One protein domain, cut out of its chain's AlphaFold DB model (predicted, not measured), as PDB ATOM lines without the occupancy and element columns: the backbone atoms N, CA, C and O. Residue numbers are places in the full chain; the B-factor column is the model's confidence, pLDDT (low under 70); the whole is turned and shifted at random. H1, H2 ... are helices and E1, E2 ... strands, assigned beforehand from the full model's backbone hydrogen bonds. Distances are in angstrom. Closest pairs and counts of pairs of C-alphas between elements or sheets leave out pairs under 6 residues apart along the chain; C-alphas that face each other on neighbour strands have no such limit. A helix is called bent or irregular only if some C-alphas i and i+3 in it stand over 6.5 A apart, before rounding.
ATOM      1  N   GLY A  45      26.695  18.528  18.336       66.62
ATOM      2  CA  GLY A  45      28.053  18.182  18.759       66.62
ATOM      3  C   GLY A  45      28.081  17.257  19.977       66.62
ATOM      4  O   GLY A  45      28.741  16.215  19.941       66.62
ATOM      5  N   ALA A  46      27.328  17.591  21.030       73.12
ATOM      6  CA  ALA A  46      27.267  16.793  22.257       73.12
ATOM      7  C   ALA A  46      26.666  15.398  22.005       73.12
ATOM      8  O   ALA A  46      27.242  14.381  22.405       73.12
ATOM      9  N   GLN A  47      25.562  15.319  21.253       80.62
ATOM     10  CA  GLN A  47      24.956  14.036  20.881       80.62
ATOM     11  C   GLN A  47      25.895  13.167  20.032       80.62
ATOM     12  O   GLN A  47      25.920  11.940  20.183       80.62
ATOM     13  N   SER A  48      26.688  13.781  19.148       85.69
ATOM     14  CA  SER A  48      27.691  13.078  18.344       85.69
ATOM     15  C   SER A  48      28.817  12.493  19.208       85.69
ATOM     16  O   SER A  48      29.152  11.312  19.060       85.69
ATOM     17  N   GLN A  49      29.345  13.261  20.168       87.38
ATOM     18  CA  GLN A  49      30.384  12.791  21.094       87.38
ATOM     19  C   GLN A  49      29.907  11.612  21.947       87.38
ATOM     20  O   GLN A  49      30.604  10.602  22.059       87.38
ATOM     21  N   TRP A  50      28.696  11.695  22.496       91.31
ATOM     22  CA  TRP A  50      28.105  10.598  23.257       91.31
ATOM     23  C   TRP A  50      27.877   9.345  22.420       91.31
ATOM     24  O   TRP A  50      28.133   8.229  22.877       91.31
ATOM     25  N   ARG A  51      27.422   9.503  21.172       91.69
ATOM     26  CA  ARG A  51      27.277   8.380  20.239       91.69
ATOM     27  C   ARG A  51      28.621   7.704  19.998       91.69
ATOM     28  O   ARG A  51      28.696   6.475  19.996       91.69
ATOM     29  N   GLU A  52      29.679   8.486  19.818       93.00
ATOM     30  CA  GLU A  52      31.024   7.950  19.651       93.00
ATOM     31  C   GLU A  52      31.507   7.208  20.902       93.00
ATOM     32  O   GLU A  52      31.970   6.069  20.797       93.00
ATOM     33  N   PHE A  53      31.354   7.822  22.076       93.62
ATOM     34  CA  PHE A  53      31.700   7.217  23.357       93.62
ATOM     35  C   PHE A  53      30.983   5.876  23.546       93.62
ATOM     36  O   PHE A  53      31.625   4.852  23.777       93.62
ATOM     37  N   HIS A  54      29.664   5.835  23.350       93.00
ATOM     38  CA  HIS A  54      28.883   4.606  23.478       93.00
ATOM     39  C   HIS A  54      29.285   3.534  22.467       93.00
ATOM     40  O   HIS A  54      29.447   2.376  22.843       93.00
ATOM     41  N   ASN A  55      29.517   3.903  21.206       94.00
ATOM     42  CA  ASN A  55      30.002   2.961  20.198       94.00
ATOM     43  C   ASN A  55      31.361   2.368  20.590       94.00
ATOM     44  O   ASN A  55      31.591   1.167  20.425       94.00
ATOM     45  N   PHE A  56      32.261   3.193  21.129       94.94
ATOM     46  CA  PHE A  56      33.548   2.729  21.627       94.94
ATOM     47  C   PHE A  56      33.379   1.762  22.804       94.94
ATOM     48  O   PHE A  56      33.957   0.675  22.777       94.94
ATOM     49  N   MET A  57      32.576   2.132  23.806       94.00
ATOM     50  CA  MET A  57      32.353   1.314  24.999       94.00
ATOM     51  C   MET A  57      31.690  -0.022  24.660       94.00
ATOM     52  O   MET A  57      32.165  -1.057  25.119       94.00
ATOM     53  N   ASN A  58      30.679  -0.030  23.787       91.94
ATOM     54  CA  ASN A  58      30.017  -1.255  23.331       91.94
ATOM     55  C   ASN A  58      31.008  -2.200  22.640       91.94
ATOM     56  O   ASN A  58      31.084  -3.379  22.978       91.94
ATOM     57  N   LYS A  59      31.863  -1.669  21.759       93.62
ATOM     58  CA  LYS A  59      32.916  -2.458  21.107       93.62
ATOM     59  C   LYS A  59      33.940  -3.014  22.106       93.62
ATOM     60  O   LYS A  59      34.453  -4.121  21.926       93.62
ATOM     61  N   GLN A  60      34.284  -2.258  23.153       93.31
ATOM     62  CA  GLN A  60      35.149  -2.778  24.217       93.31
ATOM     63  C   GLN A  60      34.446  -3.887  25.008       93.31
ATOM     64  O   GLN A  60      35.064  -4.920  25.240       93.31
ATOM     65  N   ALA A  61      33.165  -3.728  25.344       87.44
ATOM     66  CA  ALA A  61      32.391  -4.731  26.077       87.44
ATOM     67  C   ALA A  61      32.199  -6.039  25.285       87.44
ATOM     68  O   ALA A  61      32.225  -7.116  25.871       87.44
ATOM     69  N   GLU A  62      32.082  -5.972  23.955       88.88
ATOM     70  CA  GLU A  62      32.042  -7.158  23.081       88.88
ATOM     71  C   GLU A  62      33.373  -7.922  23.053       88.88
ATOM     72  O   GLU A  62      33.398  -9.147  22.950       88.88
ATOM     73  N   THR A  63      34.497  -7.203  23.134       89.44
ATOM     74  CA  THR A  63      35.842  -7.805  23.096       89.44
ATOM     75  C   THR A  63      36.327  -8.261  24.468       89.44
ATOM     76  O   THR A  63      37.082  -9.225  24.569       89.44
ATOM     77  N   HIS A  64      35.895  -7.578  25.523       87.56
ATOM     78  CA  HIS A  64      36.237  -7.848  26.910       87.56
ATOM     79  C   HIS A  64      34.940  -7.908  27.706       87.56
ATOM     80  O   HIS A  64      34.508  -6.911  28.293       87.56
ATOM     81  N   LEU A  65      34.328  -9.092  27.703       87.44
ATOM     82  CA  LEU A  65      33.067  -9.328  28.394       87.44
ATOM     83  C   LEU A  65      33.177  -8.902  29.859       87.44
ATOM     84  O   LEU A  65      34.172  -9.173  30.537       87.44
ATOM     85  N   TYR A  66      32.141  -8.219  30.335       88.69
ATOM     86  CA  TYR A  66      32.056  -7.836  31.735       88.69
ATOM     87  C   TYR A  66      31.962  -9.088  32.618       88.69
ATOM     88  O   TYR A  66      31.379 -10.093  32.193       88.69
ATOM     89  N   PRO A  67      32.521  -9.051  33.842       93.00
ATOM     90  CA  PRO A  67      32.442 -10.183  34.750       93.00
ATOM     91  C   PRO A  67      30.980 -10.494  35.077       93.00
ATOM     92  O   PRO A  67      30.125  -9.606  35.091       93.00
ATOM     93  N   LYS A  68      30.690 -11.765  35.368       93.38
ATOM     94  CA  LYS A  68      29.344 -12.220  35.750       93.38
ATOM     95  C   LYS A  68      28.823 -11.492  36.992       93.38
ATOM     96  O   LYS A  68      27.634 -11.172  37.059       93.38
ATOM     97  N   TYR A  69      29.729 -11.218  37.927       95.81
ATOM     98  CA  TYR A  69      29.455 -10.514  39.167       95.81
ATOM     99  C   TYR A  69      30.346  -9.281  39.317       95.81
ATOM    100  O   TYR A  69      31.518  -9.304  38.940       95.81
ATOM    101  N   LEU A  70      29.781  -8.235  39.907       96.81
ATOM    102  CA  LEU A  70      30.482  -7.035  40.351       96.81
ATOM    103  C   LEU A  70      30.297  -6.865  41.856       96.81
ATOM    104  O   LEU A  70      29.299  -7.307  42.424       96.81
ATOM    105  N   TYR A  71      31.254  -6.214  42.505       96.81
ATOM    106  CA  TYR A  71      31.331  -6.144  43.960       96.81
ATOM    107  C   TYR A  71      31.370  -4.710  44.457       96.81
ATOM    108  O   TYR A  71      31.932  -3.829  43.808       96.81
ATOM    109  N   ARG A  72      30.836  -4.478  45.654       94.69
ATOM    110  CA  ARG A  72      30.947  -3.190  46.339       94.69
ATOM    111  C   ARG A  72      31.185  -3.394  47.825       94.69
ATOM    112  O   ARG A  72      30.469  -4.145  48.480       94.69
ATOM    113  N   ALA A  73      32.175  -2.684  48.356       93.06
ATOM    114  CA  ALA A  73      32.303  -2.471  49.790       93.06
ATOM    115  C   ALA A  73      31.291  -1.386  50.166       93.06
ATOM    116  O   ALA A  73      31.495  -0.214  49.846       93.06
ATOM    117  N   HIS A  74      30.175  -1.793  50.757       90.69
ATOM    118  CA  HIS A  74      29.020  -0.936  50.978       90.69
ATOM    119  C   HIS A  74      28.786  -0.703  52.467       90.69
ATOM    120  O   HIS A  74      29.128  -1.539  53.300       90.69
ATOM    121  N   VAL A  75      28.207   0.448  52.800       87.50
ATOM    122  CA  VAL A  75      27.803   0.785  54.167       87.50
ATOM    123  C   VAL A  75      26.342   1.178  54.125       87.50
ATOM    124  O   VAL A  75      25.985   2.200  53.542       87.50
ATOM    125  N   HIS A  76      25.498   0.362  54.744       82.06
ATOM    126  CA  HIS A  76      24.103   0.714  54.941       82.06
ATOM    127  C   HIS A  76      23.988   1.927  55.869       82.06
ATOM    128  O   HIS A  76      24.679   1.991  56.887       82.06
ATOM    129  N   GLY A  77      23.122   2.877  55.506       71.25
ATOM    130  CA  GLY A  77      22.937   4.132  56.246       71.25
ATOM    131  C   GLY A  77      24.001   5.206  55.976       71.25
ATOM    132  O   GLY A  77      24.104   6.163  56.737       71.25
ATOM    133  N   HIS A  78      24.808   5.066  54.916       74.88
ATOM    134  CA  HIS A  78      25.784   6.072  54.484       74.88
ATOM    135  C   HIS A  78      25.503   6.531  53.036       74.88
ATOM    136  O   HIS A  78      25.186   5.685  52.199       74.88
ATOM    137  N   PRO A  79      25.673   7.828  52.689       68.56
ATOM    138  CA  PRO A  79      26.172   8.921  53.536       68.56
ATOM    139  C   PRO A  79      25.135   9.509  54.493       68.56
ATOM    140  O   PRO A  79      25.510  10.251  55.398       68.56
ATOM    141  N   HIS A  80      23.861   9.164  54.321       72.31
ATOM    142  CA  HIS A  80      22.766   9.643  55.155       72.31
ATOM    143  C   HIS A  80      22.095   8.468  55.875       72.31
ATOM    144  O   HIS A  80      21.888   7.423  55.245       72.31
ATOM    145  N   PRO A  81      21.719   8.626  57.161       66.94
ATOM    146  CA  PRO A  81      20.870   7.658  57.839       66.94
ATOM    147  C   PRO A  81      19.593   7.440  57.026       66.94
ATOM    148  O   PRO A  81      18.968   8.404  56.580       66.94
ATOM    149  N   ARG A  82      19.198   6.181  56.818       64.19
ATOM    150  CA  ARG A  82      17.948   5.891  56.115       64.19
ATOM    151  C   ARG A  82      16.775   5.917  57.072       64.19
ATOM    152  O   ARG A  82      16.849   5.372  58.172       64.19
ATOM    153  N   MET A  83      15.675   6.493  56.605       51.59
ATOM    154  CA  MET A  83      14.390   6.361  57.270       51.59
ATOM    155  C   MET A  83      13.903   4.915  57.138       51.59
ATOM    156  O   MET A  83      13.899   4.346  56.045       51.59
ATOM    157  N   LEU A  84      13.528   4.304  58.262       49.91
ATOM    158  CA  LEU A  84      12.786   3.050  58.246       49.91
ATOM    159  C   LEU A  84      11.405   3.358  57.658       49.91
ATOM    160  O   LEU A  84      10.667   4.170  58.206       49.91
ATOM    161  N   ASP A  85      11.070   2.745  56.523       44.16
ATOM    162  CA  ASP A  85       9.697   2.763  56.019       44.16
ATOM    163  C   ASP A  85       8.857   1.865  56.938       44.16
ATOM    164  O   ASP A  85       8.868   0.636  56.807       44.16
ATOM    165  N   ASP A  86       8.147   2.484  57.886       43.56
ATOM    166  CA  ASP A  86       7.283   1.819  58.870       43.56
ATOM    167  C   ASP A  86       6.219   0.904  58.222       43.56
ATOM    168  O   ASP A  86       5.648   0.032  58.887       43.56
ATOM    169  N   CYS A  87       5.957   1.043  56.916       42.47
ATOM    170  CA  CYS A  87       4.991   0.232  56.182       42.47
ATOM    171  C   CYS A  87       5.583  -1.030  55.528       42.47
ATOM    172  O   CYS A  87       4.817  -1.920  55.138       42.47
ATOM    173  N   LYS A  88       6.911  -1.178  55.433       45.09
ATOM    174  CA  LYS A  88       7.550  -2.375  54.860       45.09
ATOM    175  C   LYS A  88       8.281  -3.158  55.945       45.09
ATOM    176  O   LYS A  88       9.385  -2.825  56.350       45.09
ATOM    177  N   LYS A  89       7.716  -4.315  56.319       38.09
ATOM    178  CA  LYS A  89       8.365  -5.337  57.175       38.09
ATOM    179  C   LYS A  89       9.737  -5.817  56.666       38.09
ATOM    180  O   LYS A  89      10.422  -6.540  57.381       38.09
ATOM    181  N   PHE A  90      10.121  -5.444  55.446       42.44
ATOM    182  CA  PHE A  90      11.403  -5.769  54.842       42.44
ATOM    183  C   PHE A  90      12.142  -4.481  54.486       42.44
ATOM    184  O   PHE A  90      11.816  -3.798  53.513       42.44
ATOM    185  N   TYR A  91      13.155  -4.198  55.302       45.66
ATOM    186  CA  TYR A  91      14.210  -3.222  55.073       45.66
ATOM    187  C   TYR A  91      14.720  -3.275  53.616       45.66
ATOM    188  O   TYR A  91      14.905  -4.351  53.038       45.66
ATOM    189  N   SER A  92      14.886  -2.107  52.993       51.66
ATOM    190  CA  SER A  92      15.145  -1.949  51.559       51.66
ATOM    191  C   SER A  92      16.213  -0.883  51.342       51.66
ATOM    192  O   SER A  92      15.896   0.293  51.195       51.66
ATOM    193  N   ASP A  93      17.476  -1.288  51.318       62.53
ATOM    194  CA  ASP A  93      18.570  -0.392  50.951       62.53
ATOM    195  C   ASP A  93      18.575  -0.154  49.427       62.53
ATOM    196  O   ASP A  93      18.386  -1.099  48.655       62.53
ATOM    197  N   ASN A  94      18.774   1.091  48.984       71.94
ATOM    198  CA  ASN A  94      19.130   1.393  47.595       71.94
ATOM    199  C   ASN A  94      20.657   1.279  47.402       71.94
ATOM    200  O   ASN A  94      21.429   1.385  48.351       71.94
ATOM    201  N   PHE A  95      21.115   1.162  46.160       85.88
ATOM    202  CA  PHE A  95      22.539   1.288  45.831       85.88
ATOM    203  C   PHE A  95      22.770   2.531  44.975       85.88
ATOM    204  O   PHE A  95      23.360   2.468  43.896       85.88
ATOM    205  N   GLY A  96      22.243   3.655  45.460       87.44
ATOM    206  CA  GLY A  96      22.363   4.967  44.849       87.44
ATOM    207  C   GLY A  96      23.764   5.560  44.972       87.44
ATOM    208  O   GLY A  96      24.569   5.199  45.838       87.44
ATOM    209  N   SER A  97      24.043   6.492  44.077       88.62
ATOM    210  CA  SER A  97      25.133   7.452  44.175       88.62
ATOM    211  C   SER A  97      24.874   8.406  45.339       88.62
ATOM    212  O   SER A  97      23.757   8.487  45.854       88.62
ATOM    213  N   ASP A  98      25.900   9.132  45.775       87.00
ATOM    214  CA  ASP A  98      25.735  10.065  46.892       87.00
ATOM    215  C   ASP A  98      24.745  11.179  46.553       87.00
ATOM    216  O   ASP A  98      23.967  11.578  47.413       87.00
ATOM    217  N   LEU A  99      24.746  11.643  45.298       87.50
ATOM    218  CA  LEU A  99      23.779  12.627  44.828       87.50
ATOM    219  C   LEU A  99      22.355  12.062  44.850       87.50
ATOM    220  O   LEU A  99      21.455  12.708  45.372       87.50
ATOM    221  N   HIS A 100      22.157  10.841  44.346       87.44
ATOM    222  CA  HIS A 100      20.842  10.199  44.356       87.44
ATOM    223  C   HIS A 100      20.316  10.011  45.787       87.44
ATOM    224  O   HIS A 100      19.174  10.349  46.080       87.44
ATOM    225  N   LEU A 101      21.173   9.536  46.693       84.44
ATOM    226  CA  LEU A 101      20.854   9.363  48.111       84.44
ATOM    227  C   LEU A 101      20.531  10.681  48.816       84.44
ATOM    228  O   LEU A 101      19.647  10.720  49.669       84.44
ATOM    229  N   TRP A 102      21.242  11.753  48.476       84.75
ATOM    230  CA  TRP A 102      20.945  13.082  48.993       84.75
ATOM    231  C   TRP A 102      19.584  13.583  48.501       84.75
ATOM    232  O   TRP A 102      18.797  14.061  49.311       84.75
ATOM    233  N   CYS A 103      19.263  13.397  47.217       84.94
ATOM    234  CA  CYS A 103      17.949  13.744  46.678       84.94
ATOM    235  C   CYS A 103      16.816  12.948  47.346       84.94
ATOM    236  O   CYS A 103      15.767  13.517  47.626       84.94
ATOM    237  N   GLU A 104      17.008  11.652  47.630       83.25
ATOM    238  CA  GLU A 104      16.006  10.849  48.355       83.25
ATOM    239  C   GLU A 104      15.779  11.376  49.769       83.25
ATOM    240  O   GLU A 104      14.645  11.410  50.246       83.25
ATOM    241  N   TYR A 105      16.869  11.763  50.434       80.88
ATOM    242  CA  TYR A 105      16.835  12.312  51.778       80.88
ATOM    243  C   TYR A 105      16.129  13.673  51.811       80.88
ATOM    244  O   TYR A 105      15.249  13.869  52.643       80.88
ATOM    245  N   ASP A 106      16.467  14.580  50.890       83.19
ATOM    246  CA  ASP A 106      15.854  15.911  50.774       83.19
ATOM    247  C   ASP A 106      14.362  15.829  50.409       83.19
ATOM    248  O   ASP A 106      13.542  16.581  50.931       83.19
ATOM    249  N   ALA A 107      13.988  14.858  49.569       80.88
ATOM    250  CA  ALA A 107      12.598  14.589  49.211       80.88
ATOM    251  C   ALA A 107      11.818  13.794  50.278       80.88
ATOM    252  O   ALA A 107      10.621  13.557  50.094       80.88
ATOM    253  N   GLU A 108      12.483  13.318  51.338       79.94
ATOM    254  CA  GLU A 108      11.947  12.387  52.347       79.94
ATOM    255  C   GLU A 108      11.248  11.153  51.731       79.94
ATOM    256  O   GLU A 108      10.317  10.578  52.304       79.94
ATOM    257  N   SER A 109      11.657  10.733  50.526       70.94
ATOM    258  CA  SER A 109      10.994   9.647  49.805       70.94
ATOM    259  C   SER A 109      11.844   9.033  48.684       70.94
ATOM    260  O   SER A 109      12.293   9.750  47.790       70.94
ATOM    261  N   PRO A 110      11.974   7.692  48.631       66.19
ATOM    262  CA  PRO A 110      12.727   7.013  47.574       66.19
ATOM    263  C   PRO A 110      11.982   6.928  46.230       66.19
ATOM    264  O   PRO A 110      12.581   6.609  45.211       66.19
ATOM    265  N   ILE A 111      10.664   7.165  46.201       63.62
ATOM    266  CA  ILE A 111       9.834   6.965  44.994       63.62
ATOM    267  C   ILE A 111       9.908   8.171  44.044       63.62
ATOM    268  O   ILE A 111       9.673   8.028  42.846       63.62
ATOM    269  N   TRP A 112      10.239   9.355  44.561       60.94
ATOM    270  CA  TRP A 112      10.083  10.621  43.839       60.94
ATOM    271  C   TRP A 112      11.382  11.191  43.263       60.94
ATOM    272  O   TRP A 112      11.370  12.299  42.731       60.94
ATOM    273  N   VAL A 113      12.495  10.455  43.334       70.12
ATOM    274  CA  VAL A 113      13.784  10.929  42.816       70.12
ATOM    275  C   VAL A 113      13.969  10.477  41.367       70.12
ATOM    276  O   VAL A 113      14.139   9.278  41.124       70.12
ATOM    277  N   PRO A 114      13.972  11.398  40.385       68.19
ATOM    278  CA  PRO A 114      14.241  11.034  39.005       68.19
ATOM    279  C   PRO A 114      15.692  10.567  38.845       68.19
ATOM    280  O   PRO A 114      16.627  11.114  39.434       68.19
ATOM    281  N   ILE A 115      15.890   9.558  38.002       72.38
ATOM    282  CA  ILE A 115      17.219   9.186  37.520       72.38
ATOM    283  C   ILE A 115      17.576  10.190  36.420       72.38
ATOM    284  O   ILE A 115      16.943  10.182  35.369       72.38
ATOM    285  N   GLY A 116      18.559  11.059  36.665       70.94
ATOM    286  CA  GLY A 116      19.049  11.983  35.635       70.94
ATOM    287  C   GLY A 116      19.690  11.233  34.465       70.94
ATOM    288  O   GLY A 116      20.326  10.196  34.684       70.94
ATOM    289  N   ASP A 117      19.553  11.751  33.243       75.81
ATOM    290  CA  ASP A 117      20.221  11.193  32.066       75.81
ATOM    291  C   ASP A 117      21.639  11.788  31.961       75.81
ATOM    292  O   ASP A 117      21.784  13.008  31.884       75.81
ATOM    293  N   PRO A 118      22.721  10.980  31.952       77.25
ATOM    294  CA  PRO A 118      24.069  11.515  31.750       77.25
ATOM    295  C   PRO A 118      24.224  12.261  30.414       77.25
ATOM    296  O   PRO A 118      25.138  13.067  30.278       77.25
ATOM    297  N   MET A 119      23.344  12.010  29.436       78.31
ATOM    298  CA  MET A 119      23.321  12.692  28.138       78.31
ATOM    299  C   MET A 119      22.966  14.181  28.228       78.31
ATOM    300  O   MET A 119      23.208  14.905  27.260       78.31
ATOM    301  N   ASP A 120      22.429  14.633  29.364       81.31
ATOM    302  CA  ASP A 120      22.174  16.051  29.638       81.31
ATOM    303  C   ASP A 120      23.481  16.841  29.879       81.31
ATOM    304  O   ASP A 120      23.470  18.070  29.932       81.31
ATOM    305  N   LEU A 121      24.620  16.144  30.004       84.00
ATOM    306  CA  LEU A 121      25.962  16.703  30.183       84.00
ATOM    307  C   LEU A 121      26.832  16.470  28.943       84.00
ATOM    308  O   LEU A 121      26.512  15.637  28.096       84.00
ATOM    309  N   THR A 122      27.975  17.149  28.824       89.25
ATOM    310  CA  THR A 122      28.965  16.776  27.799       89.25
ATOM    311  C   THR A 122      29.754  15.531  28.219       89.25
ATOM    312  O   THR A 122      29.849  15.186  29.399       89.25
ATOM    313  N   VAL A 123      30.382  14.845  27.255       90.19
ATOM    314  CA  VAL A 123      31.287  13.726  27.576       90.19
ATOM    315  C   VAL A 123      32.477  14.217  28.413       90.19
ATOM    316  O   VAL A 123      32.946  13.489  29.282       90.19
ATOM    317  N   GLU A 124      32.957  15.444  28.190       90.44
ATOM    318  CA  GLU A 124      34.024  16.036  29.006       90.44
ATOM    319  C   GLU A 124      33.575  16.246  30.459       90.44
ATOM    320  O   GLU A 124      34.291  15.823  31.366       90.44
ATOM    321  N   ASP A 125      32.366  16.772  30.689       90.19
ATOM    322  CA  ASP A 125      31.782  16.907  32.035       90.19
ATOM    323  C   ASP A 125      31.658  15.551  32.736       90.19
ATOM    324  O   ASP A 125      31.942  15.424  33.927       90.19
ATOM    325  N   PHE A 126      31.314  14.500  31.991       91.62
ATOM    326  CA  PHE A 126      31.278  13.149  32.538       91.62
ATOM    327  C   PHE A 126      32.667  12.658  32.990       91.62
ATOM    328  O   PHE A 126      32.794  11.993  34.022       91.62
ATOM    329  N   PHE A 127      33.736  13.013  32.269       93.69
ATOM    330  CA  PHE A 127      35.108  12.727  32.701       93.69
ATOM    331  C   PHE A 127      35.575  13.625  33.860       93.69
ATOM    332  O   PHE A 127      36.355  13.151  34.694       93.69
ATOM    333  N   CYS A 128      35.090  14.868  33.962       91.88
ATOM    334  CA  CYS A 128      35.253  15.701  35.160       91.88
ATOM    335  C   CYS A 128      34.651  15.007  36.389       91.88
ATOM    336  O   CYS A 128      35.336  14.849  37.403       91.88
ATOM    337  N   ASP A 129      33.402  14.546  36.277       91.62
ATOM    338  CA  ASP A 129      32.674  13.848  37.342       91.62
ATOM    339  C   ASP A 129      33.397  12.552  37.741       91.62
ATOM    340  O   ASP A 129      33.662  12.314  38.920       91.62
ATOM    341  N   LEU A 130      33.858  11.768  36.755       94.19
ATOM    342  CA  LEU A 130      34.682  10.582  36.991       94.19
ATOM    343  C   LEU A 130      35.971  10.911  37.757       94.19
ATOM    344  O   LEU A 130      36.347  10.167  38.662       94.19
ATOM    345  N   ASN A 131      36.671  11.993  37.409       93.19
ATOM    346  CA  ASN A 131      37.903  12.382  38.096       93.19
ATOM    347  C   ASN A 131      37.652  12.686  39.580       93.19
ATOM    348  O   ASN A 131      38.342  12.146  40.448       93.19
ATOM    349  N   LEU A 132      36.641  13.511  39.868       91.25
ATOM    350  CA  LEU A 132      36.249  13.869  41.232       91.25
ATOM    351  C   LEU A 132      35.770  12.639  42.017       91.25
ATOM    352  O   LEU A 132      36.138  12.450  43.179       91.25
ATOM    353  N   HIS A 133      35.012  11.759  41.361       91.62
ATOM    354  CA  HIS A 133      34.540  10.503  41.934       91.62
ATOM    355  C   HIS A 133      35.686   9.559  42.306       91.62
ATOM    356  O   HIS A 133      35.731   9.058  43.428       91.62
ATOM    357  N   LEU A 134      36.648   9.346  41.404       91.50
ATOM    358  CA  LEU A 134      37.817   8.504  41.676       91.50
ATOM    359  C   LEU A 134      38.678   9.078  42.806       91.50
ATOM    360  O   LEU A 134      39.192   8.326  43.637       91.50
ATOM    361  N   ASP A 135      38.846  10.400  42.868       87.94
ATOM    362  CA  ASP A 135      39.599  11.024  43.955       87.94
ATOM    363  C   ASP A 135      38.893  10.826  45.303       87.94
ATOM    364  O   ASP A 135      39.529  10.427  46.282       87.94
ATOM    365  N   LYS A 136      37.561  10.954  45.339       84.94
ATOM    366  CA  LYS A 136      36.744  10.638  46.519       84.94
ATOM    367  C   LYS A 136      36.892   9.179  46.961       84.94
ATOM    368  O   LYS A 136      37.131   8.914  48.140       84.94
ATOM    369  N   THR A 137      36.771   8.214  46.050       78.38
ATOM    370  CA  THR A 137      36.799   6.780  46.399       78.38
ATOM    371  C   THR A 137      38.180   6.320  46.872       78.38
ATOM    372  O   THR A 137      38.281   5.496  47.797       78.38
ATOM    373  N   VAL A 138      39.244   6.916  46.322       67.94
ATOM    374  CA  VAL A 138      40.629   6.787  46.801       67.94
ATOM    375  C   VAL A 138      40.787   7.409  48.191       67.94
ATOM    376  O   VAL A 138      41.334   6.771  49.096       67.94
ATOM    377  N   ILE A 139      40.293   8.638  48.381       55.00
ATOM    378  CA  ILE A 139      40.504   9.482  49.569       55.00
ATOM    379  C   ILE A 139      39.360   9.373  50.593       55.00
ATOM    380  O   ILE A 139      39.223  10.237  51.454       55.00
ATOM    381  N   ASN A 140      38.622   8.263  50.667       54.78
ATOM    382  CA  ASN A 140      37.733   7.960  51.811       54.78
ATOM    383  C   ASN A 140      38.492   7.815  53.175       54.78
ATOM    384  O   ASN A 140      38.099   7.052  54.053       54.78
ATOM    385  N   HIS A 141      39.623   8.513  53.357       46.91
ATOM    386  CA  HIS A 141      40.530   8.622  54.497       46.91
ATOM    387  C   HIS A 141      40.856  10.070  54.931       46.91
ATOM    388  O   HIS A 141      41.588  10.210  55.907       46.91
ATOM    389  N   ARG A 142      40.383  11.143  54.273       40.53
ATOM    390  CA  ARG A 142      40.567  12.502  54.826       40.53
ATOM    391  C   ARG A 142      39.329  12.941  55.599       40.53
ATOM    392  O   ARG A 142      38.251  13.055  55.027       40.53
ATOM    393  N   PHE A 151      31.849  16.601  47.934       82.50
ATOM    394  CA  PHE A 151      31.437  16.296  46.571       82.50
ATOM    395  C   PHE A 151      30.431  15.128  46.580       82.50
ATOM    396  O   PHE A 151      30.738  14.022  47.060       82.50
ATOM    397  N   LEU A 152      29.219  15.393  46.087       85.19
ATOM    398  CA  LEU A 152      28.165  14.403  45.878       85.19
ATOM    399  C   LEU A 152      28.270  13.906  44.442       85.19
ATOM    400  O   LEU A 152      27.885  14.595  43.506       85.19
ATOM    401  N   SER A 153      28.846  12.720  44.290       89.00
ATOM    402  CA  SER A 153      29.021  12.103  42.982       89.00
ATOM    403  C   SER A 153      27.691  11.573  42.461       89.00
ATOM    404  O   SER A 153      26.912  11.017  43.242       89.00
ATOM    405  N   SER A 154      27.490  11.666  41.146       90.38
ATOM    406  CA  SER A 154      26.423  10.966  40.417       90.38
ATOM    407  C   SER A 154      26.791   9.515  40.094       90.38
ATOM    408  O   SER A 154      25.973   8.765  39.563       90.38
ATOM    409  N   LEU A 155      28.020   9.090  40.400       92.88
ATOM    410  CA  LEU A 155      28.542   7.774  40.052       92.88
ATOM    411  C   LEU A 155      28.481   6.785  41.214       92.88
ATOM    412  O   LEU A 155      28.754   7.090  42.376       92.88
ATOM    413  N   VAL A 156      28.201   5.534  40.864       92.50
ATOM    414  CA  VAL A 156      28.250   4.384  41.763       92.50
ATOM    415  C   VAL A 156      29.438   3.512  41.383       92.50
ATOM    416  O   VAL A 156      29.456   2.915  40.310       92.50
ATOM    417  N   SER A 157      30.420   3.416  42.283       94.00
ATOM    418  CA  SER A 157      31.563   2.506  42.140       94.00
ATOM    419  C   SER A 157      31.199   1.045  42.363       94.00
ATOM    420  O   SER A 157      30.543   0.699  43.354       94.00
ATOM    421  N   LEU A 158      31.718   0.206  41.474       95.94
ATOM    422  CA  LEU A 158      31.693  -1.247  41.499       95.94
ATOM    423  C   LEU A 158      33.084  -1.779  41.126       95.94
ATOM    424  O   LEU A 158      33.832  -1.150  40.387       95.94
ATOM    425  N   SER A 159      33.416  -2.971  41.597       96.75
ATOM    426  CA  SER A 159      34.719  -3.603  41.400       96.75
ATOM    427  C   SER A 159      34.552  -4.963  40.732       96.75
ATOM    428  O   SER A 159      33.690  -5.749  41.126       96.75
ATOM    429  N   GLY A 160      35.394  -5.264  39.744       96.38
ATOM    430  CA  GLY A 160      35.542  -6.613  39.190       96.38
ATOM    431  C   GLY A 160      36.402  -7.534  40.065       96.38
ATOM    432  O   GLY A 160      36.482  -8.736  39.814       96.38
ATOM    433  N   ASN A 161      37.053  -7.001  41.105       95.38
ATOM    434  CA  ASN A 161      38.011  -7.724  41.934       95.38
ATOM    435  C   ASN A 161      37.451  -8.020  43.337       95.38
ATOM    436  O   ASN A 161      37.417  -7.159  44.223       95.38
ATOM    437  N   PHE A 162      37.051  -9.274  43.561       95.69
ATOM    438  CA  PHE A 162      36.464  -9.718  44.828       95.69
ATOM    439  C   PHE A 162      37.424  -9.566  46.016       95.69
ATOM    440  O   PHE A 162      37.063  -8.967  47.026       95.69
ATOM    441  N   CYS A 163      38.666 -10.046  45.884       94.62
ATOM    442  CA  CYS A 163      39.686  -9.973  46.938       94.62
ATOM    443  C   CYS A 163      39.981  -8.519  47.341       94.62
ATOM    444  O   CYS A 163      40.039  -8.194  48.528       94.62
ATOM    445  N   TRP A 164      40.091  -7.621  46.355       93.94
ATOM    446  CA  TRP A 164      40.230  -6.185  46.607       93.94
ATOM    447  C   TRP A 164      39.043  -5.621  47.379       93.94
ATOM    448  O   TRP A 164      39.233  -4.895  48.351       93.94
ATOM    449  N   THR A 165      37.825  -6.007  47.008       95.38
ATOM    450  CA  THR A 165      36.609  -5.496  47.650       95.38
ATOM    451  C   THR A 165      36.449  -6.027  49.076       95.38
ATOM    452  O   THR A 165      36.110  -5.259  49.974       95.38
ATOM    453  N   ALA A 166      36.773  -7.303  49.309       94.62
ATOM    454  CA  ALA A 166      36.798  -7.923  50.634       94.62
ATOM    455  C   ALA A 166      37.809  -7.233  51.566       94.62
ATOM    456  O   ALA A 166      37.519  -6.961  52.732       94.62
ATOM    457  N   GLN A 167      38.986  -6.875  51.050       92.44
ATOM    458  CA  GLN A 167      39.951  -6.096  51.821       92.44
ATOM    459  C   GLN A 167      39.446  -4.674  52.072       92.44
ATOM    460  O   GLN A 167      39.549  -4.173  53.192       92.44
ATOM    461  N   ARG A 168      38.850  -4.036  51.059       91.62
ATOM    462  CA  ARG A 168      38.328  -2.675  51.172       91.62
ATOM    463  C   ARG A 168      37.244  -2.566  52.239       91.62
ATOM    464  O   ARG A 168      37.295  -1.629  53.036       91.62
ATOM    465  N   ILE A 169      36.309  -3.517  52.307       92.62
ATOM    466  CA  ILE A 169      35.242  -3.479  53.316       92.62
ATOM    467  C   ILE A 169      35.784  -3.620  54.745       92.62
ATOM    468  O   ILE A 169      35.292  -2.937  55.639       92.62
ATOM    469  N   CYS A 170      36.867  -4.379  54.960       91.69
ATOM    470  CA  CYS A 170      37.532  -4.447  56.268       91.69
ATOM    471  C   CYS A 170      38.050  -3.072  56.727       91.69
ATOM    472  O   CYS A 170      38.027  -2.753  57.913       91.69
ATOM    473  N   GLN A 171      38.506  -2.229  55.797       88.50
ATOM    474  CA  GLN A 171      38.964  -0.869  56.105       88.50
ATOM    475  C   GLN A 171      37.819   0.090  56.372       88.50
ATOM    476  O   GLN A 171      37.933   0.970  57.223       88.50
ATOM    477  N   VAL A 172      36.753  -0.050  55.588       86.81
ATOM    478  CA  VAL A 172      35.542   0.750  55.717       86.81
ATOM    479  C   VAL A 172      34.894   0.473  57.071       86.81
ATOM    480  O   VAL A 172      34.634   1.418  57.805       86.81
ATOM    481  N   GLY A 173      34.765  -0.794  57.471       87.31
ATOM    482  CA  GLY A 173      34.173  -1.162  58.759       87.31
ATOM    483  C   GLY A 173      34.959  -0.723  59.998       87.31
ATOM    484  O   GLY A 173      34.384  -0.614  61.071       87.31
ATOM    485  N   ARG A 174      36.252  -0.383  59.878       85.12
ATOM    486  CA  ARG A 174      37.002   0.264  60.978       85.12
ATOM    487  C   ARG A 174      36.580   1.714  61.234       85.12
ATOM    488  O   ARG A 174      37.022   2.302  62.216       85.12
ATOM    489  N   LYS A 175      35.816   2.311  60.320       82.56
ATOM    490  CA  LYS A 175      35.420   3.724  60.344       82.56
ATOM    491  C   LYS A 175      33.913   3.927  60.456       82.56
ATOM    492  O   LYS A 175      33.490   5.071  60.576       82.56
ATOM    493  N   THR A 176      33.124   2.862  60.353       80.25
ATOM    494  CA  THR A 176      31.667   2.940  60.456       80.25
ATOM    495  C   THR A 176      31.240   3.234  61.887       80.25
ATOM    496  O   THR A 176      31.848   2.731  62.832       80.25
ATOM    497  N   SER A 177      30.200   4.048  62.036       77.50
ATOM    498  CA  SER A 177      29.538   4.323  63.314       77.50
ATOM    499  C   SER A 177      28.600   3.179  63.731       77.50
ATOM    500  O   SER A 177      28.364   2.246  62.966       77.50
ATOM    501  N   GLU A 178      28.083   3.224  64.963       75.56
ATOM    502  CA  GLU A 178      27.236   2.160  65.540       75.56
ATOM    503  C   GLU A 178      25.902   1.950  64.800       75.56
ATOM    504  O   GLU A 178      25.328   0.866  64.853       75.56
ATOM    505  N   ASP A 179      25.415   2.971  64.097       74.88
ATOM    506  CA  ASP A 179      24.188   2.973  63.293       74.88
ATOM    507  C   ASP A 179      24.404   2.499  61.844       74.88
ATOM    508  O   ASP A 179      23.452   2.396  61.070       74.88
ATOM    509  N   GLN A 180      25.648   2.195  61.469       81.88
ATOM    510  CA  GLN A 180      26.029   1.794  60.123       81.88
ATOM    511  C   GLN A 180      26.350   0.303  60.050       81.88
ATOM    512  O   GLN A 180      27.067  -0.244  60.886       81.88
ATOM    513  N   ILE A 181      25.883  -0.350  58.983       86.62
ATOM    514  CA  ILE A 181      26.166  -1.770  58.739       86.62
ATOM    515  C   ILE A 181      27.089  -1.880  57.518       86.62
ATOM    516  O   ILE A 181      26.609  -1.826  56.380       86.62
ATOM    517  N   PRO A 182      28.417  -2.005  57.712       90.00
ATOM    518  CA  PRO A 182      29.329  -2.314  56.621       90.00
ATOM    519  C   PRO A 182      29.105  -3.747  56.138       90.00
ATOM    520  O   PRO A 182      29.008  -4.676  56.940       90.00
ATOM    521  N   GLY A 183      29.110  -3.953  54.826       91.75
ATOM    522  CA  GLY A 183      29.108  -5.283  54.240       91.75
ATOM    523  C   GLY A 183      29.551  -5.316  52.785       91.75
ATOM    524  O   GLY A 183      29.788  -4.297  52.130       91.75
ATOM    525  N   LEU A 184      29.727  -6.536  52.299       94.50
ATOM    526  CA  LEU A 184      30.111  -6.822  50.930       94.50
ATOM    527  C   LEU A 184      28.851  -7.085  50.107       94.50
ATOM    528  O   LEU A 184      28.156  -8.067  50.349       94.50
ATOM    529  N   ALA A 185      28.577  -6.227  49.129       94.44
ATOM    530  CA  ALA A 185      27.483  -6.415  48.186       94.44
ATOM    531  C   ALA A 185      27.993  -7.076  46.897       94.44
ATOM    532  O   ALA A 185      29.025  -6.671  46.349       94.44
ATOM    533  N   ILE A 186      27.259  -8.078  46.413       95.56
ATOM    534  CA  ILE A 186      27.528  -8.813  45.176       95.56
ATOM    535  C   ILE A 186      26.362  -8.594  44.220       95.56
ATOM    536  O   ILE A 186      25.221  -8.925  44.541       95.56
ATOM    537  N   PHE A 187      26.660  -8.085  43.028       94.44
ATOM    538  CA  PHE A 187      25.671  -7.777  42.004       94.44
ATOM    539  C   PHE A 187      25.846  -8.654  40.776       94.44
ATOM    540  O   PHE A 187      26.965  -8.864  40.311       94.44
ATOM    541  N   LYS A 188      24.739  -9.113  40.199       93.12
ATOM    542  CA  LYS A 188      24.716  -9.798  38.909       93.12
ATOM    543  C   LYS A 188      24.724  -8.770  37.787       93.12
ATOM    544  O   LYS A 188      23.723  -8.103  37.538       93.12
ATOM    545  N   THR A 189      25.828  -8.694  37.053       92.75
ATOM    546  CA  THR A 189      26.040  -7.693  35.993       92.75
ATOM    547  C   THR A 189      24.930  -7.706  34.942       92.75
ATOM    548  O   THR A 189      24.462  -6.660  34.502       92.75
ATOM    549  N   ALA A 190      24.448  -8.901  34.581       90.12
ATOM    550  CA  ALA A 190      23.389  -9.077  33.591       90.12
ATOM    551  C   ALA A 190      22.025  -8.505  34.015       90.12
ATOM    552  O   ALA A 190      21.171  -8.338  33.155       90.12
ATOM    553  N   MET A 191      21.802  -8.225  35.303       89.44
ATOM    554  CA  MET A 191      20.561  -7.624  35.811       89.44
ATOM    555  C   MET A 191      20.628  -6.097  35.876       89.44
ATOM    556  O   MET A 191      19.594  -5.455  35.991       89.44
ATOM    557  N   ILE A 192      21.817  -5.505  35.761       86.44
ATOM    558  CA  ILE A 192      21.976  -4.048  35.782       86.44
ATOM    559  C   ILE A 192      21.596  -3.471  34.412       86.44
ATOM    560  O   ILE A 192      20.694  -2.648  34.319       86.44
ATOM    561  N   ASN A 193      22.199  -3.973  33.330       73.12
ATOM    562  CA  ASN A 193      21.997  -3.428  31.979       73.12
ATOM    563  C   ASN A 193      20.526  -3.398  31.490       73.12
ATOM    564  O   ASN A 193      20.131  -2.398  30.889       73.12
ATOM    565  N   PRO A 194      19.688  -4.436  31.713       65.88
ATOM    566  CA  PRO A 194      18.306  -4.448  31.220       65.88
ATOM    567  C   PRO A 194      17.396  -3.398  31.864       65.88
ATOM    568  O   PRO A 194      16.336  -3.110  31.321       65.88
ATOM    569  N   THR A 195      17.796  -2.821  32.998       62.28
ATOM    570  CA  THR A 195      17.023  -1.782  33.704       62.28
ATOM    571  C   THR A 195      17.233  -0.378  33.130       62.28
ATOM    572  O   THR A 195      16.724   0.595  33.674       62.28
ATOM    573  N   GLY A 196      18.006  -0.253  32.045       67.50
ATOM    574  CA  GLY A 196      18.381   1.033  31.453       67.50
ATOM    575  C   GLY A 196      19.616   1.673  32.096       67.50
ATOM    576  O   GLY A 196      20.186   2.598  31.521       67.50
ATOM    577  N   VAL A 197      20.092   1.146  33.230       78.38
ATOM    578  CA  VAL A 197      21.341   1.580  33.869       78.38
ATOM    579  C   VAL A 197      22.543   1.060  33.083       78.38
ATOM    580  O   VAL A 197      22.694  -0.142  32.862       78.38
ATOM    581  N   ARG A 198      23.440   1.967  32.685       83.38
ATOM    582  CA  ARG A 198      24.669   1.622  31.960       83.38
ATOM    583  C   ARG A 198      25.844   1.450  32.913       83.38
ATOM    584  O   ARG A 198      26.069   2.289  33.782       83.38
ATOM    585  N   ILE A 199      26.623   0.394  32.682       91.00
ATOM    586  CA  ILE A 199      27.893   0.146  33.370       91.00
ATOM    587  C   ILE A 199      29.050   0.425  32.414       91.00
ATOM    588  O   ILE A 199      29.111  -0.119  31.305       91.00
ATOM    589  N   TYR A 200      30.030   1.186  32.885       94.00
ATOM    590  CA  TYR A 200      31.262   1.447  32.155       94.00
ATOM    591  C   TYR A 200      32.470   0.923  32.917       94.00
ATOM    592  O   TYR A 200      32.673   1.255  34.084       94.00
ATOM    593  N   ARG A 201      33.315   0.135  32.247       96.12
ATOM    594  CA  ARG A 201      34.634  -0.211  32.780       96.12
ATOM    595  C   ARG A 201      35.547   1.009  32.695       96.12
ATOM    596  O   ARG A 201      35.866   1.466  31.595       96.12
ATOM    597  N   VAL A 202      36.043   1.490  33.831       96.69
ATOM    598  CA  VAL A 202      36.843   2.727  33.899       96.69
ATOM    599  C   VAL A 202      38.115   2.621  33.063       96.69
ATOM    600  O   VAL A 202      38.492   3.570  32.384       96.69
ATOM    601  N   LYS A 203      38.752   1.445  33.014       95.94
ATOM    602  CA  LYS A 203      39.919   1.211  32.145       95.94
ATOM    603  C   LYS A 203      39.634   1.544  30.677       95.94
ATOM    604  O   LYS A 203      40.508   2.078  29.998       95.94
ATOM    605  N   ASP A 204      38.447   1.211  30.183       96.06
ATOM    606  CA  ASP A 204      38.074   1.454  28.792       96.06
ATOM    607  C   ASP A 204      37.645   2.905  28.575       96.06
ATOM    608  O   ASP A 204      38.051   3.504  27.581       96.06
ATOM    609  N   MET A 205      36.970   3.515  29.553       95.69
ATOM    610  CA  MET A 205      36.722   4.961  29.554       95.69
ATOM    611  C   MET A 205      38.032   5.751  29.450       95.69
ATOM    612  O   MET A 205      38.159   6.634  28.608       95.69
ATOM    613  N   LEU A 206      39.049   5.387  30.235       94.94
ATOM    614  CA  LEU A 206      40.364   6.030  30.194       94.94
ATOM    615  C   LEU A 206      41.070   5.835  28.844       94.94
ATOM    616  O   LEU A 206      41.705   6.759  28.350       94.94
ATOM    617  N   LYS A 207      40.919   4.671  28.192       94.06
ATOM    618  CA  LYS A 207      41.430   4.473  26.820       94.06
ATOM    619  C   LYS A 207      40.730   5.378  25.805       94.06
ATOM    620  O   LYS A 207      41.371   5.785  24.838       94.06
ATOM    621  N   PHE A 208      39.428   5.620  25.962       94.38
ATOM    622  CA  PHE A 208      38.699   6.565  25.116       94.38
ATOM    623  C   PHE A 208      39.207   7.988  25.354       94.38
ATOM    624  O   PHE A 208      39.582   8.667  24.397       94.38
ATOM    625  N   PHE A 209      39.301   8.384  26.626       91.19
ATOM    626  CA  PHE A 209      39.822   9.676  27.063       91.19
ATOM    627  C   PHE A 209      41.193   9.971  26.441       91.19
ATOM    628  O   PHE A 209      41.351  10.955  25.724       91.19
ATOM    629  N   ASP A 210      42.140   9.040  26.577       90.06
ATOM    630  CA  ASP A 210      43.507   9.174  26.058       90.06
ATOM    631  C   ASP A 210      43.587   9.261  24.520       90.06
ATOM    632  O   ASP A 210      44.626   9.624  23.975       90.06
ATOM    633  N   ARG A 211      42.526   8.884  23.794       87.38
ATOM    634  CA  ARG A 211      42.491   8.907  22.321       87.38
ATOM    635  C   ARG A 211      41.754  10.107  21.752       87.38
ATOM    636  O   ARG A 211      42.098  10.550  20.660       87.38
ATOM    637  N   ARG A 212      40.695  10.553  22.422       81.75
ATOM    638  CA  ARG A 212      39.731  11.521  21.875       81.75
ATOM    639  C   ARG A 212      39.680  12.834  22.632       81.75
ATOM    640  O   ARG A 212      39.290  13.830  22.043       81.75
ATOM    641  N   LEU A 213      40.115  12.840  23.886       76.12
ATOM    642  CA  LEU A 213      40.079  13.996  24.776       76.12
ATOM    643  C   LEU A 213      41.499  14.419  25.178       76.12
ATOM    644  O   LEU A 213      41.731  14.894  26.279       76.12
ATOM    645  N   VAL A 214      42.471  14.256  24.276       68.50
ATOM    646  CA  VAL A 214      43.884  14.603  24.532       68.50
ATOM    647  C   VAL A 214      44.071  16.102  24.797       68.50
ATOM    648  O   VAL A 214      44.966  16.485  25.543       68.50
ATOM    649  N   GLU A 215      43.215  16.935  24.205       73.56
ATOM    650  CA  GLU A 215      43.192  18.391  24.398       73.56
ATOM    651  C   GLU A 215      42.230  18.830  25.516       73.56
ATOM    652  O   GLU A 215      42.082  20.026  25.759       73.56
ATOM    653  N   SER A 216      41.577  17.881  26.198       78.25
ATOM    654  CA  SER A 216      40.667  18.181  27.304       78.25
ATOM    655  C   SER A 216      41.407  18.821  28.472       78.25
ATOM    656  O   SER A 216      42.559  18.502  28.776       78.25
ATOM    657  N   SER A 217      40.695  19.704  29.168       81.38
ATOM    658  CA  SER A 217      41.162  20.325  30.407       81.38
ATOM    659  C   SER A 217      41.185  19.352  31.597       81.38
ATOM    660  O   SER A 217      41.827  19.622  32.616       81.38
ATOM    661  N   VAL A 218      40.515  18.203  31.472       86.69
ATOM    662  CA  VAL A 218      40.397  17.195  32.525       86.69
ATOM    663  C   VAL A 218      41.720  16.463  32.722       86.69
ATOM    664  O   VAL A 218      42.305  15.910  31.796       86.69
ATOM    665  N   HIS A 219      42.189  16.387  33.968       88.50
ATOM    666  CA  HIS A 219      43.406  15.655  34.305       88.50
ATOM    667  C   HIS A 219      43.144  14.542  35.320       88.50
ATOM    668  O   HIS A 219      43.070  14.785  36.523       88.50
ATOM    669  N   ILE A 220      43.092  13.296  34.840       90.38
ATOM    670  CA  ILE A 220      43.024  12.106  35.699       90.38
ATOM    671  C   ILE A 220      44.442  11.610  35.990       90.38
ATOM    672  O   ILE A 220      45.091  11.000  35.129       90.38
ATOM    673  N   SER A 221      44.911  11.858  37.216       91.31
ATOM    674  CA  SER A 221      46.284  11.549  37.637       91.31
ATOM    675  C   SER A 221      46.621  10.050  37.587       91.31
ATOM    676  O   SER A 221      45.753   9.185  37.737       91.31
ATOM    677  N   SER A 222      47.911   9.721  37.452       91.81
ATOM    678  CA  SER A 222      48.402   8.331  37.445       91.81
ATOM    679  C   SER A 222      47.979   7.541  38.685       91.81
ATOM    680  O   SER A 222      47.597   6.380  38.566       91.81
ATOM    681  N   ARG A 223      47.953   8.184  39.859       91.44
ATOM    682  CA  ARG A 223      47.487   7.583  41.117       91.44
ATOM    683  C   ARG A 223      46.043   7.079  41.015       91.44
ATOM    684  O   ARG A 223      45.764   5.967  41.455       91.44
ATOM    685  N   LEU A 224      45.138   7.882  40.449       92.25
ATOM    686  CA  LEU A 224      43.724   7.510  40.290       92.25
ATOM    687  C   LEU A 224      43.565   6.387  39.264       92.25
ATOM    688  O   LEU A 224      42.832   5.428  39.497       92.25
ATOM    689  N   ARG A 225      44.317   6.462  38.160       94.25
ATOM    690  CA  ARG A 225      44.349   5.412  37.130       94.25
ATOM    691  C   ARG A 225      44.840   4.076  37.696       94.25
ATOM    692  O   ARG A 225      44.258   3.032  37.407       94.25
ATOM    693  N   ASP A 226      45.883   4.102  38.524       91.19
ATOM    694  CA  ASP A 226      46.423   2.915  39.187       91.19
ATOM    695  C   ASP A 226      45.437   2.316  40.184       91.19
ATOM    696  O   ASP A 226      45.269   1.097  40.221       91.19
ATOM    697  N   TRP A 227      44.755   3.160  40.958       90.44
ATOM    698  CA  TRP A 227      43.706   2.708  41.862       90.44
ATOM    699  C   TRP A 227      42.562   2.030  41.102       90.44
ATOM    700  O   TRP A 227      42.240   0.882  41.405       90.44
ATOM    701  N   ALA A 228      42.034   2.682  40.059       93.38
ATOM    702  CA  ALA A 228      40.945   2.141  39.248       93.38
ATOM    703  C   ALA A 228      41.344   0.815  38.584       93.38
ATOM    704  O   ALA A 228      40.556  -0.122  38.494       93.38
ATOM    705  N   ARG A 229      42.609   0.692  38.164       93.44
ATOM    706  CA  ARG A 229      43.159  -0.556  37.628       93.44
ATOM    707  C   ARG A 229      43.246  -1.665  38.680       93.44
ATOM    708  O   ARG A 229      42.978  -2.813  38.346       93.44
ATOM    709  N   ASN A 230      43.631  -1.350  39.915       90.00
ATOM    710  CA  ASN A 230      43.758  -2.341  40.989       90.00
ATOM    711  C   ASN A 230      42.399  -2.888  41.450       90.00
ATOM    712  O   ASN A 230      42.295  -4.080  41.750       90.00
ATOM    713  N   ALA A 231      41.383  -2.025  41.491       92.19
ATOM    714  CA  ALA A 231      40.004  -2.413  41.770       92.19
ATOM    715  C   ALA A 231      39.348  -3.162  40.593       92.19
ATOM    716  O   ALA A 231      38.348  -3.841  40.786       92.19
ATOM    717  N   ASP A 232      39.917  -3.066  39.384       95.50
ATOM    718  CA  ASP A 232      39.190  -3.332  38.137       95.50
ATOM    719  C   ASP A 232      37.844  -2.597  38.152       95.50
ATOM    720  O   ASP A 232      36.781  -3.204  38.208       95.50
ATOM    721  N   GLU A 233      37.927  -1.270  38.230       96.56
ATOM    722  CA  GLU A 233      36.805  -0.390  38.538       96.56
ATOM    723  C   GLU A 233      35.780  -0.320  37.397       96.56
ATOM    724  O   GLU A 233      36.114  -0.136  36.215       96.56
ATOM    725  N   TYR A 234      34.515  -0.379  37.798       96.56
ATOM    726  CA  TYR A 234      33.328  -0.141  36.997       96.56
ATOM    727  C   TYR A 234      32.502   0.969  37.645       96.56
ATOM    728  O   TYR A 234      32.415   1.058  38.869       96.56
ATOM    729  N   VAL A 235      31.861   1.799  36.830       95.31
ATOM    730  CA  VAL A 235      30.957   2.850  37.311       95.31
ATOM    731  C   VAL A 235      29.582   2.717  36.674       95.31
ATOM    732  O   VAL A 235      29.470   2.400  35.487       95.31
ATOM    733  N   CYS A 236      28.548   2.968  37.474       92.25
ATOM    734  CA  CYS A 236      27.168   3.139  37.017       92.25
ATOM    735  C   CYS A 236      26.732   4.582  37.257       92.25
ATOM    736  O   CYS A 236      27.136   5.184  38.253       92.25
ATOM    737  N   TRP A 237      25.891   5.115  36.376       90.06
ATOM    738  CA  TRP A 237      25.261   6.414  36.596       90.06
ATOM    739  C   TRP A 237      24.061   6.281  37.538       90.06
ATOM    740  O   TRP A 237      23.228   5.391  37.368       90.06
ATOM    741  N   SER A 238      23.958   7.200  38.493       88.25
ATOM    742  CA  SER A 238      22.874   7.372  39.460       88.25
ATOM    743  C   SER A 238      22.696   6.254  40.486       88.25
ATOM    744  O   SER A 238      22.802   6.539  41.676       88.25
ATOM    745  N   LEU A 239      22.436   5.006  40.085       89.31
ATOM    746  CA  LEU A 239      22.155   3.898  41.009       89.31
ATOM    747  C   LEU A 239      22.493   2.526  40.418       89.31
ATOM    748  O   LEU A 239      22.604   2.364  39.206       89.31
ATOM    749  N   VAL A 240      22.612   1.518  41.284       90.38
ATOM    750  CA  VAL A 240      22.551   0.099  40.907       90.38
ATOM    751  C   VAL A 240      21.181  -0.460  41.318       90.38
ATOM    752  O   VAL A 240      20.790  -0.290  42.477       90.38
ATOM    753  N   PRO A 241      20.441  -1.120  40.408       87.31
ATOM    754  CA  PRO A 241      19.125  -1.674  40.716       87.31
ATOM    755  C   PRO A 241      19.184  -2.697  41.846       87.31
ATOM    756  O   PRO A 241      20.112  -3.509  41.919       87.31
ATOM    757  N   ARG A 242      18.158  -2.712  42.700       85.69
ATOM    758  CA  ARG A 242      18.075  -3.658  43.820       85.69
ATOM    759  C   ARG A 242      18.002  -5.102  43.328       85.69
ATOM    760  O   ARG A 242      18.578  -5.987  43.946       85.69
ATOM    761  N   GLU A 243      17.340  -5.333  42.204       86.06
ATOM    762  CA  GLU A 243      17.158  -6.641  41.570       86.06
ATOM    763  C   GLU A 243      18.486  -7.245  41.100       86.06
ATOM    764  O   GLU A 243      18.586  -8.455  40.904       86.06
ATOM    765  N   ALA A 244      19.518  -6.413  40.926       91.44
ATOM    766  CA  ALA A 244      20.852  -6.891  40.621       91.44
ATOM    767  C   ALA A 244      21.582  -7.435  41.852       91.44
ATOM    768  O   ALA A 244      22.538  -8.189  41.672       91.44
ATOM    769  N   LEU A 245      21.172  -7.081  43.076       91.81
ATOM    770  CA  LEU A 245      21.785  -7.589  44.300       91.81
ATOM    771  C   LEU A 245      21.496  -9.085  44.448       91.81
ATOM    772  O   LEU A 245      20.349  -9.506  44.578       91.81
ATOM    773  N   VAL A 246      22.561  -9.877  44.476       92.31
ATOM    774  CA  VAL A 246      22.498 -11.326  44.694       92.31
ATOM    775  C   VAL A 246      22.718 -11.665  46.158       92.31
ATOM    776  O   VAL A 246      22.006 -12.498  46.708       92.31
ATOM    777  N   ALA A 247      23.709 -11.024  46.774       92.44
ATOM    778  CA  ALA A 247      24.073 -11.248  48.163       92.44
ATOM    779  C   ALA A 247      24.586  -9.952  48.788       92.44
ATOM    780  O   ALA A 247      25.311  -9.187  48.145       92.44
ATOM    781  N   PHE A 248      24.241  -9.739  50.053       92.25
ATOM    782  CA  PHE A 248      24.897  -8.771  50.918       92.25
ATOM    783  C   PHE A 248      25.378  -9.511  52.161       92.25
ATOM    784  O   PHE A 248      24.572 -10.106  52.862       92.25
ATOM    785  N   THR A 249      26.680  -9.475  52.431       91.81
ATOM    786  CA  THR A 249      27.265 -10.141  53.599       91.81
ATOM    787  C   THR A 249      27.778  -9.087  54.572       91.81
ATOM    788  O   THR A 249      28.751  -8.395  54.238       91.81
ATOM    789  N   PRO A 250      27.166  -8.938  55.762       91.56
ATOM    790  CA  PRO A 250      27.671  -8.045  56.794       91.56
ATOM    791  C   PRO A 250      29.132  -8.353  57.138       91.56
ATOM    792  O   PRO A 250      29.554  -9.510  57.184       91.56
TER     793      PRO A 250
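AT A GLANCE: This is residues 45 to 142 and 151 to 250 of the 360 residues of an uncharacterized protein of Trichoderma gamsii (UniProt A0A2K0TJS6). Two small three-stranded sheets, E1 E3 E6 and E2 E5 E4, meet where E1 comes up to E2, and H4 packs along one face of the first while H3 and H7 lie over one face of the second. H1 and H6 cross at one end of the longest axis, and the long loop of residues 77 to 97 reaches out toward the other. The printed part has 198 residues with seven named helices and six named strands, in the order H1 E1 H2 H3 E2 H4 E3 H5 E4 H6 H7 E5 E6; both sheets, in the orders E1 - E3 - E6 and E2 - E5 - E4, are antiparallel. The class is mixed, helices and strands. The whole is compact, with a radius of gyration of the C-alphas of 16.7 A and spans of 50 by 35 by 32 A.

IN THESE COORDINATES: H1, residues 45 to 63, begins with C-alpha 45 at (28.053, 18.182, 18.759) and is 27.5 A long. E1, residues 69 to 76, is 20.1 A long and bends by 60 degrees at residue 73. H2 is residues 98 to 106, and H3, residues 123 to 138, is 22.5 A long. After the cut comes E2, residues 155 to 159, with C-alpha 155 at (28.542, 7.774, 40.052). H4, residues 162 to 173, is 16.5 A long, and E3, residues 181 to 188, is 21.4 A long. H5 is residues 189 to 195; it is neither bent nor irregular, but only just: C-alphas 190 and 193 are 6.0 A apart. E4 is residues 199 to 201, H6 residues 202 to 212, H7 residues 222 to 231 and E5 residues 233 to 237. E6, residues 245 to 250, ends with C-alpha 250 at (27.671, -8.045, 56.794).

HOW THE PARTS SIT: The sheet E1 E3 E6 is strongly twisted. N 72 and O 185 of E1 and E3 are 2.9 A apart, and N 186 and O 247 of E3 and E6 are 2.8 A apart, within hydrogen-bond range. H4 makes two layers with this sheet, a helix on one face, at a height over the sheet of 8.2 A; it runs along the strands, at 3 degrees to E1 on the local plane. The closest C-alphas of E1 and E2 are those of Tyr 71 and Ser 159, 4.9 A apart. In the second sheet N 156 and O 236 of E2 and E5 are 2.8 A apart, and N 200 and O 235 of E4 and E5 are 2.9 A apart. H3 and H7 are on the same face of it, again two layers. H7 is the hub and touches H3, H4 and H6. With residues 131 to 138 alone H3 touches H7, about perpendicular at 74 degrees, with the C-alphas of Leu 134 and Leu 224 closest at 6.1 A. H6 and H7 form a helical hairpin, closest at C-alphas 203 and 229, 6.6 A. H1 touches H6 with residues 53 to 60 alone, at a steep tilt of 50 degrees, opposite ways; their closest C-alphas are those of Met 57 and Asp 204, 6.9 A apart. H2 touches no helix and only grazes the second sheet with residues 98 to 100; H5 only grazes both sheets. Every O i to N i+4 pair is within hydrogen-bond range in H1, H2, H3, H4, H6 and H7; in H5 it is 0 of 3, beside 2 of 4 O i to N i+3 pairs.

THE WHOLE: The two C-alphas farthest apart, those of Lys 89 and Glu 215, are 53.4 A apart. Residues 143 to 150 are not printed, and C-alphas 142 and 151 are 12.9 A apart across the cut. The links from E1 to H2 and from H2 to H3 are long. The mean pLDDT of the printed part is 83.9, and 28 residues are under 70, among them residues 81 to 93 and 138 to 142.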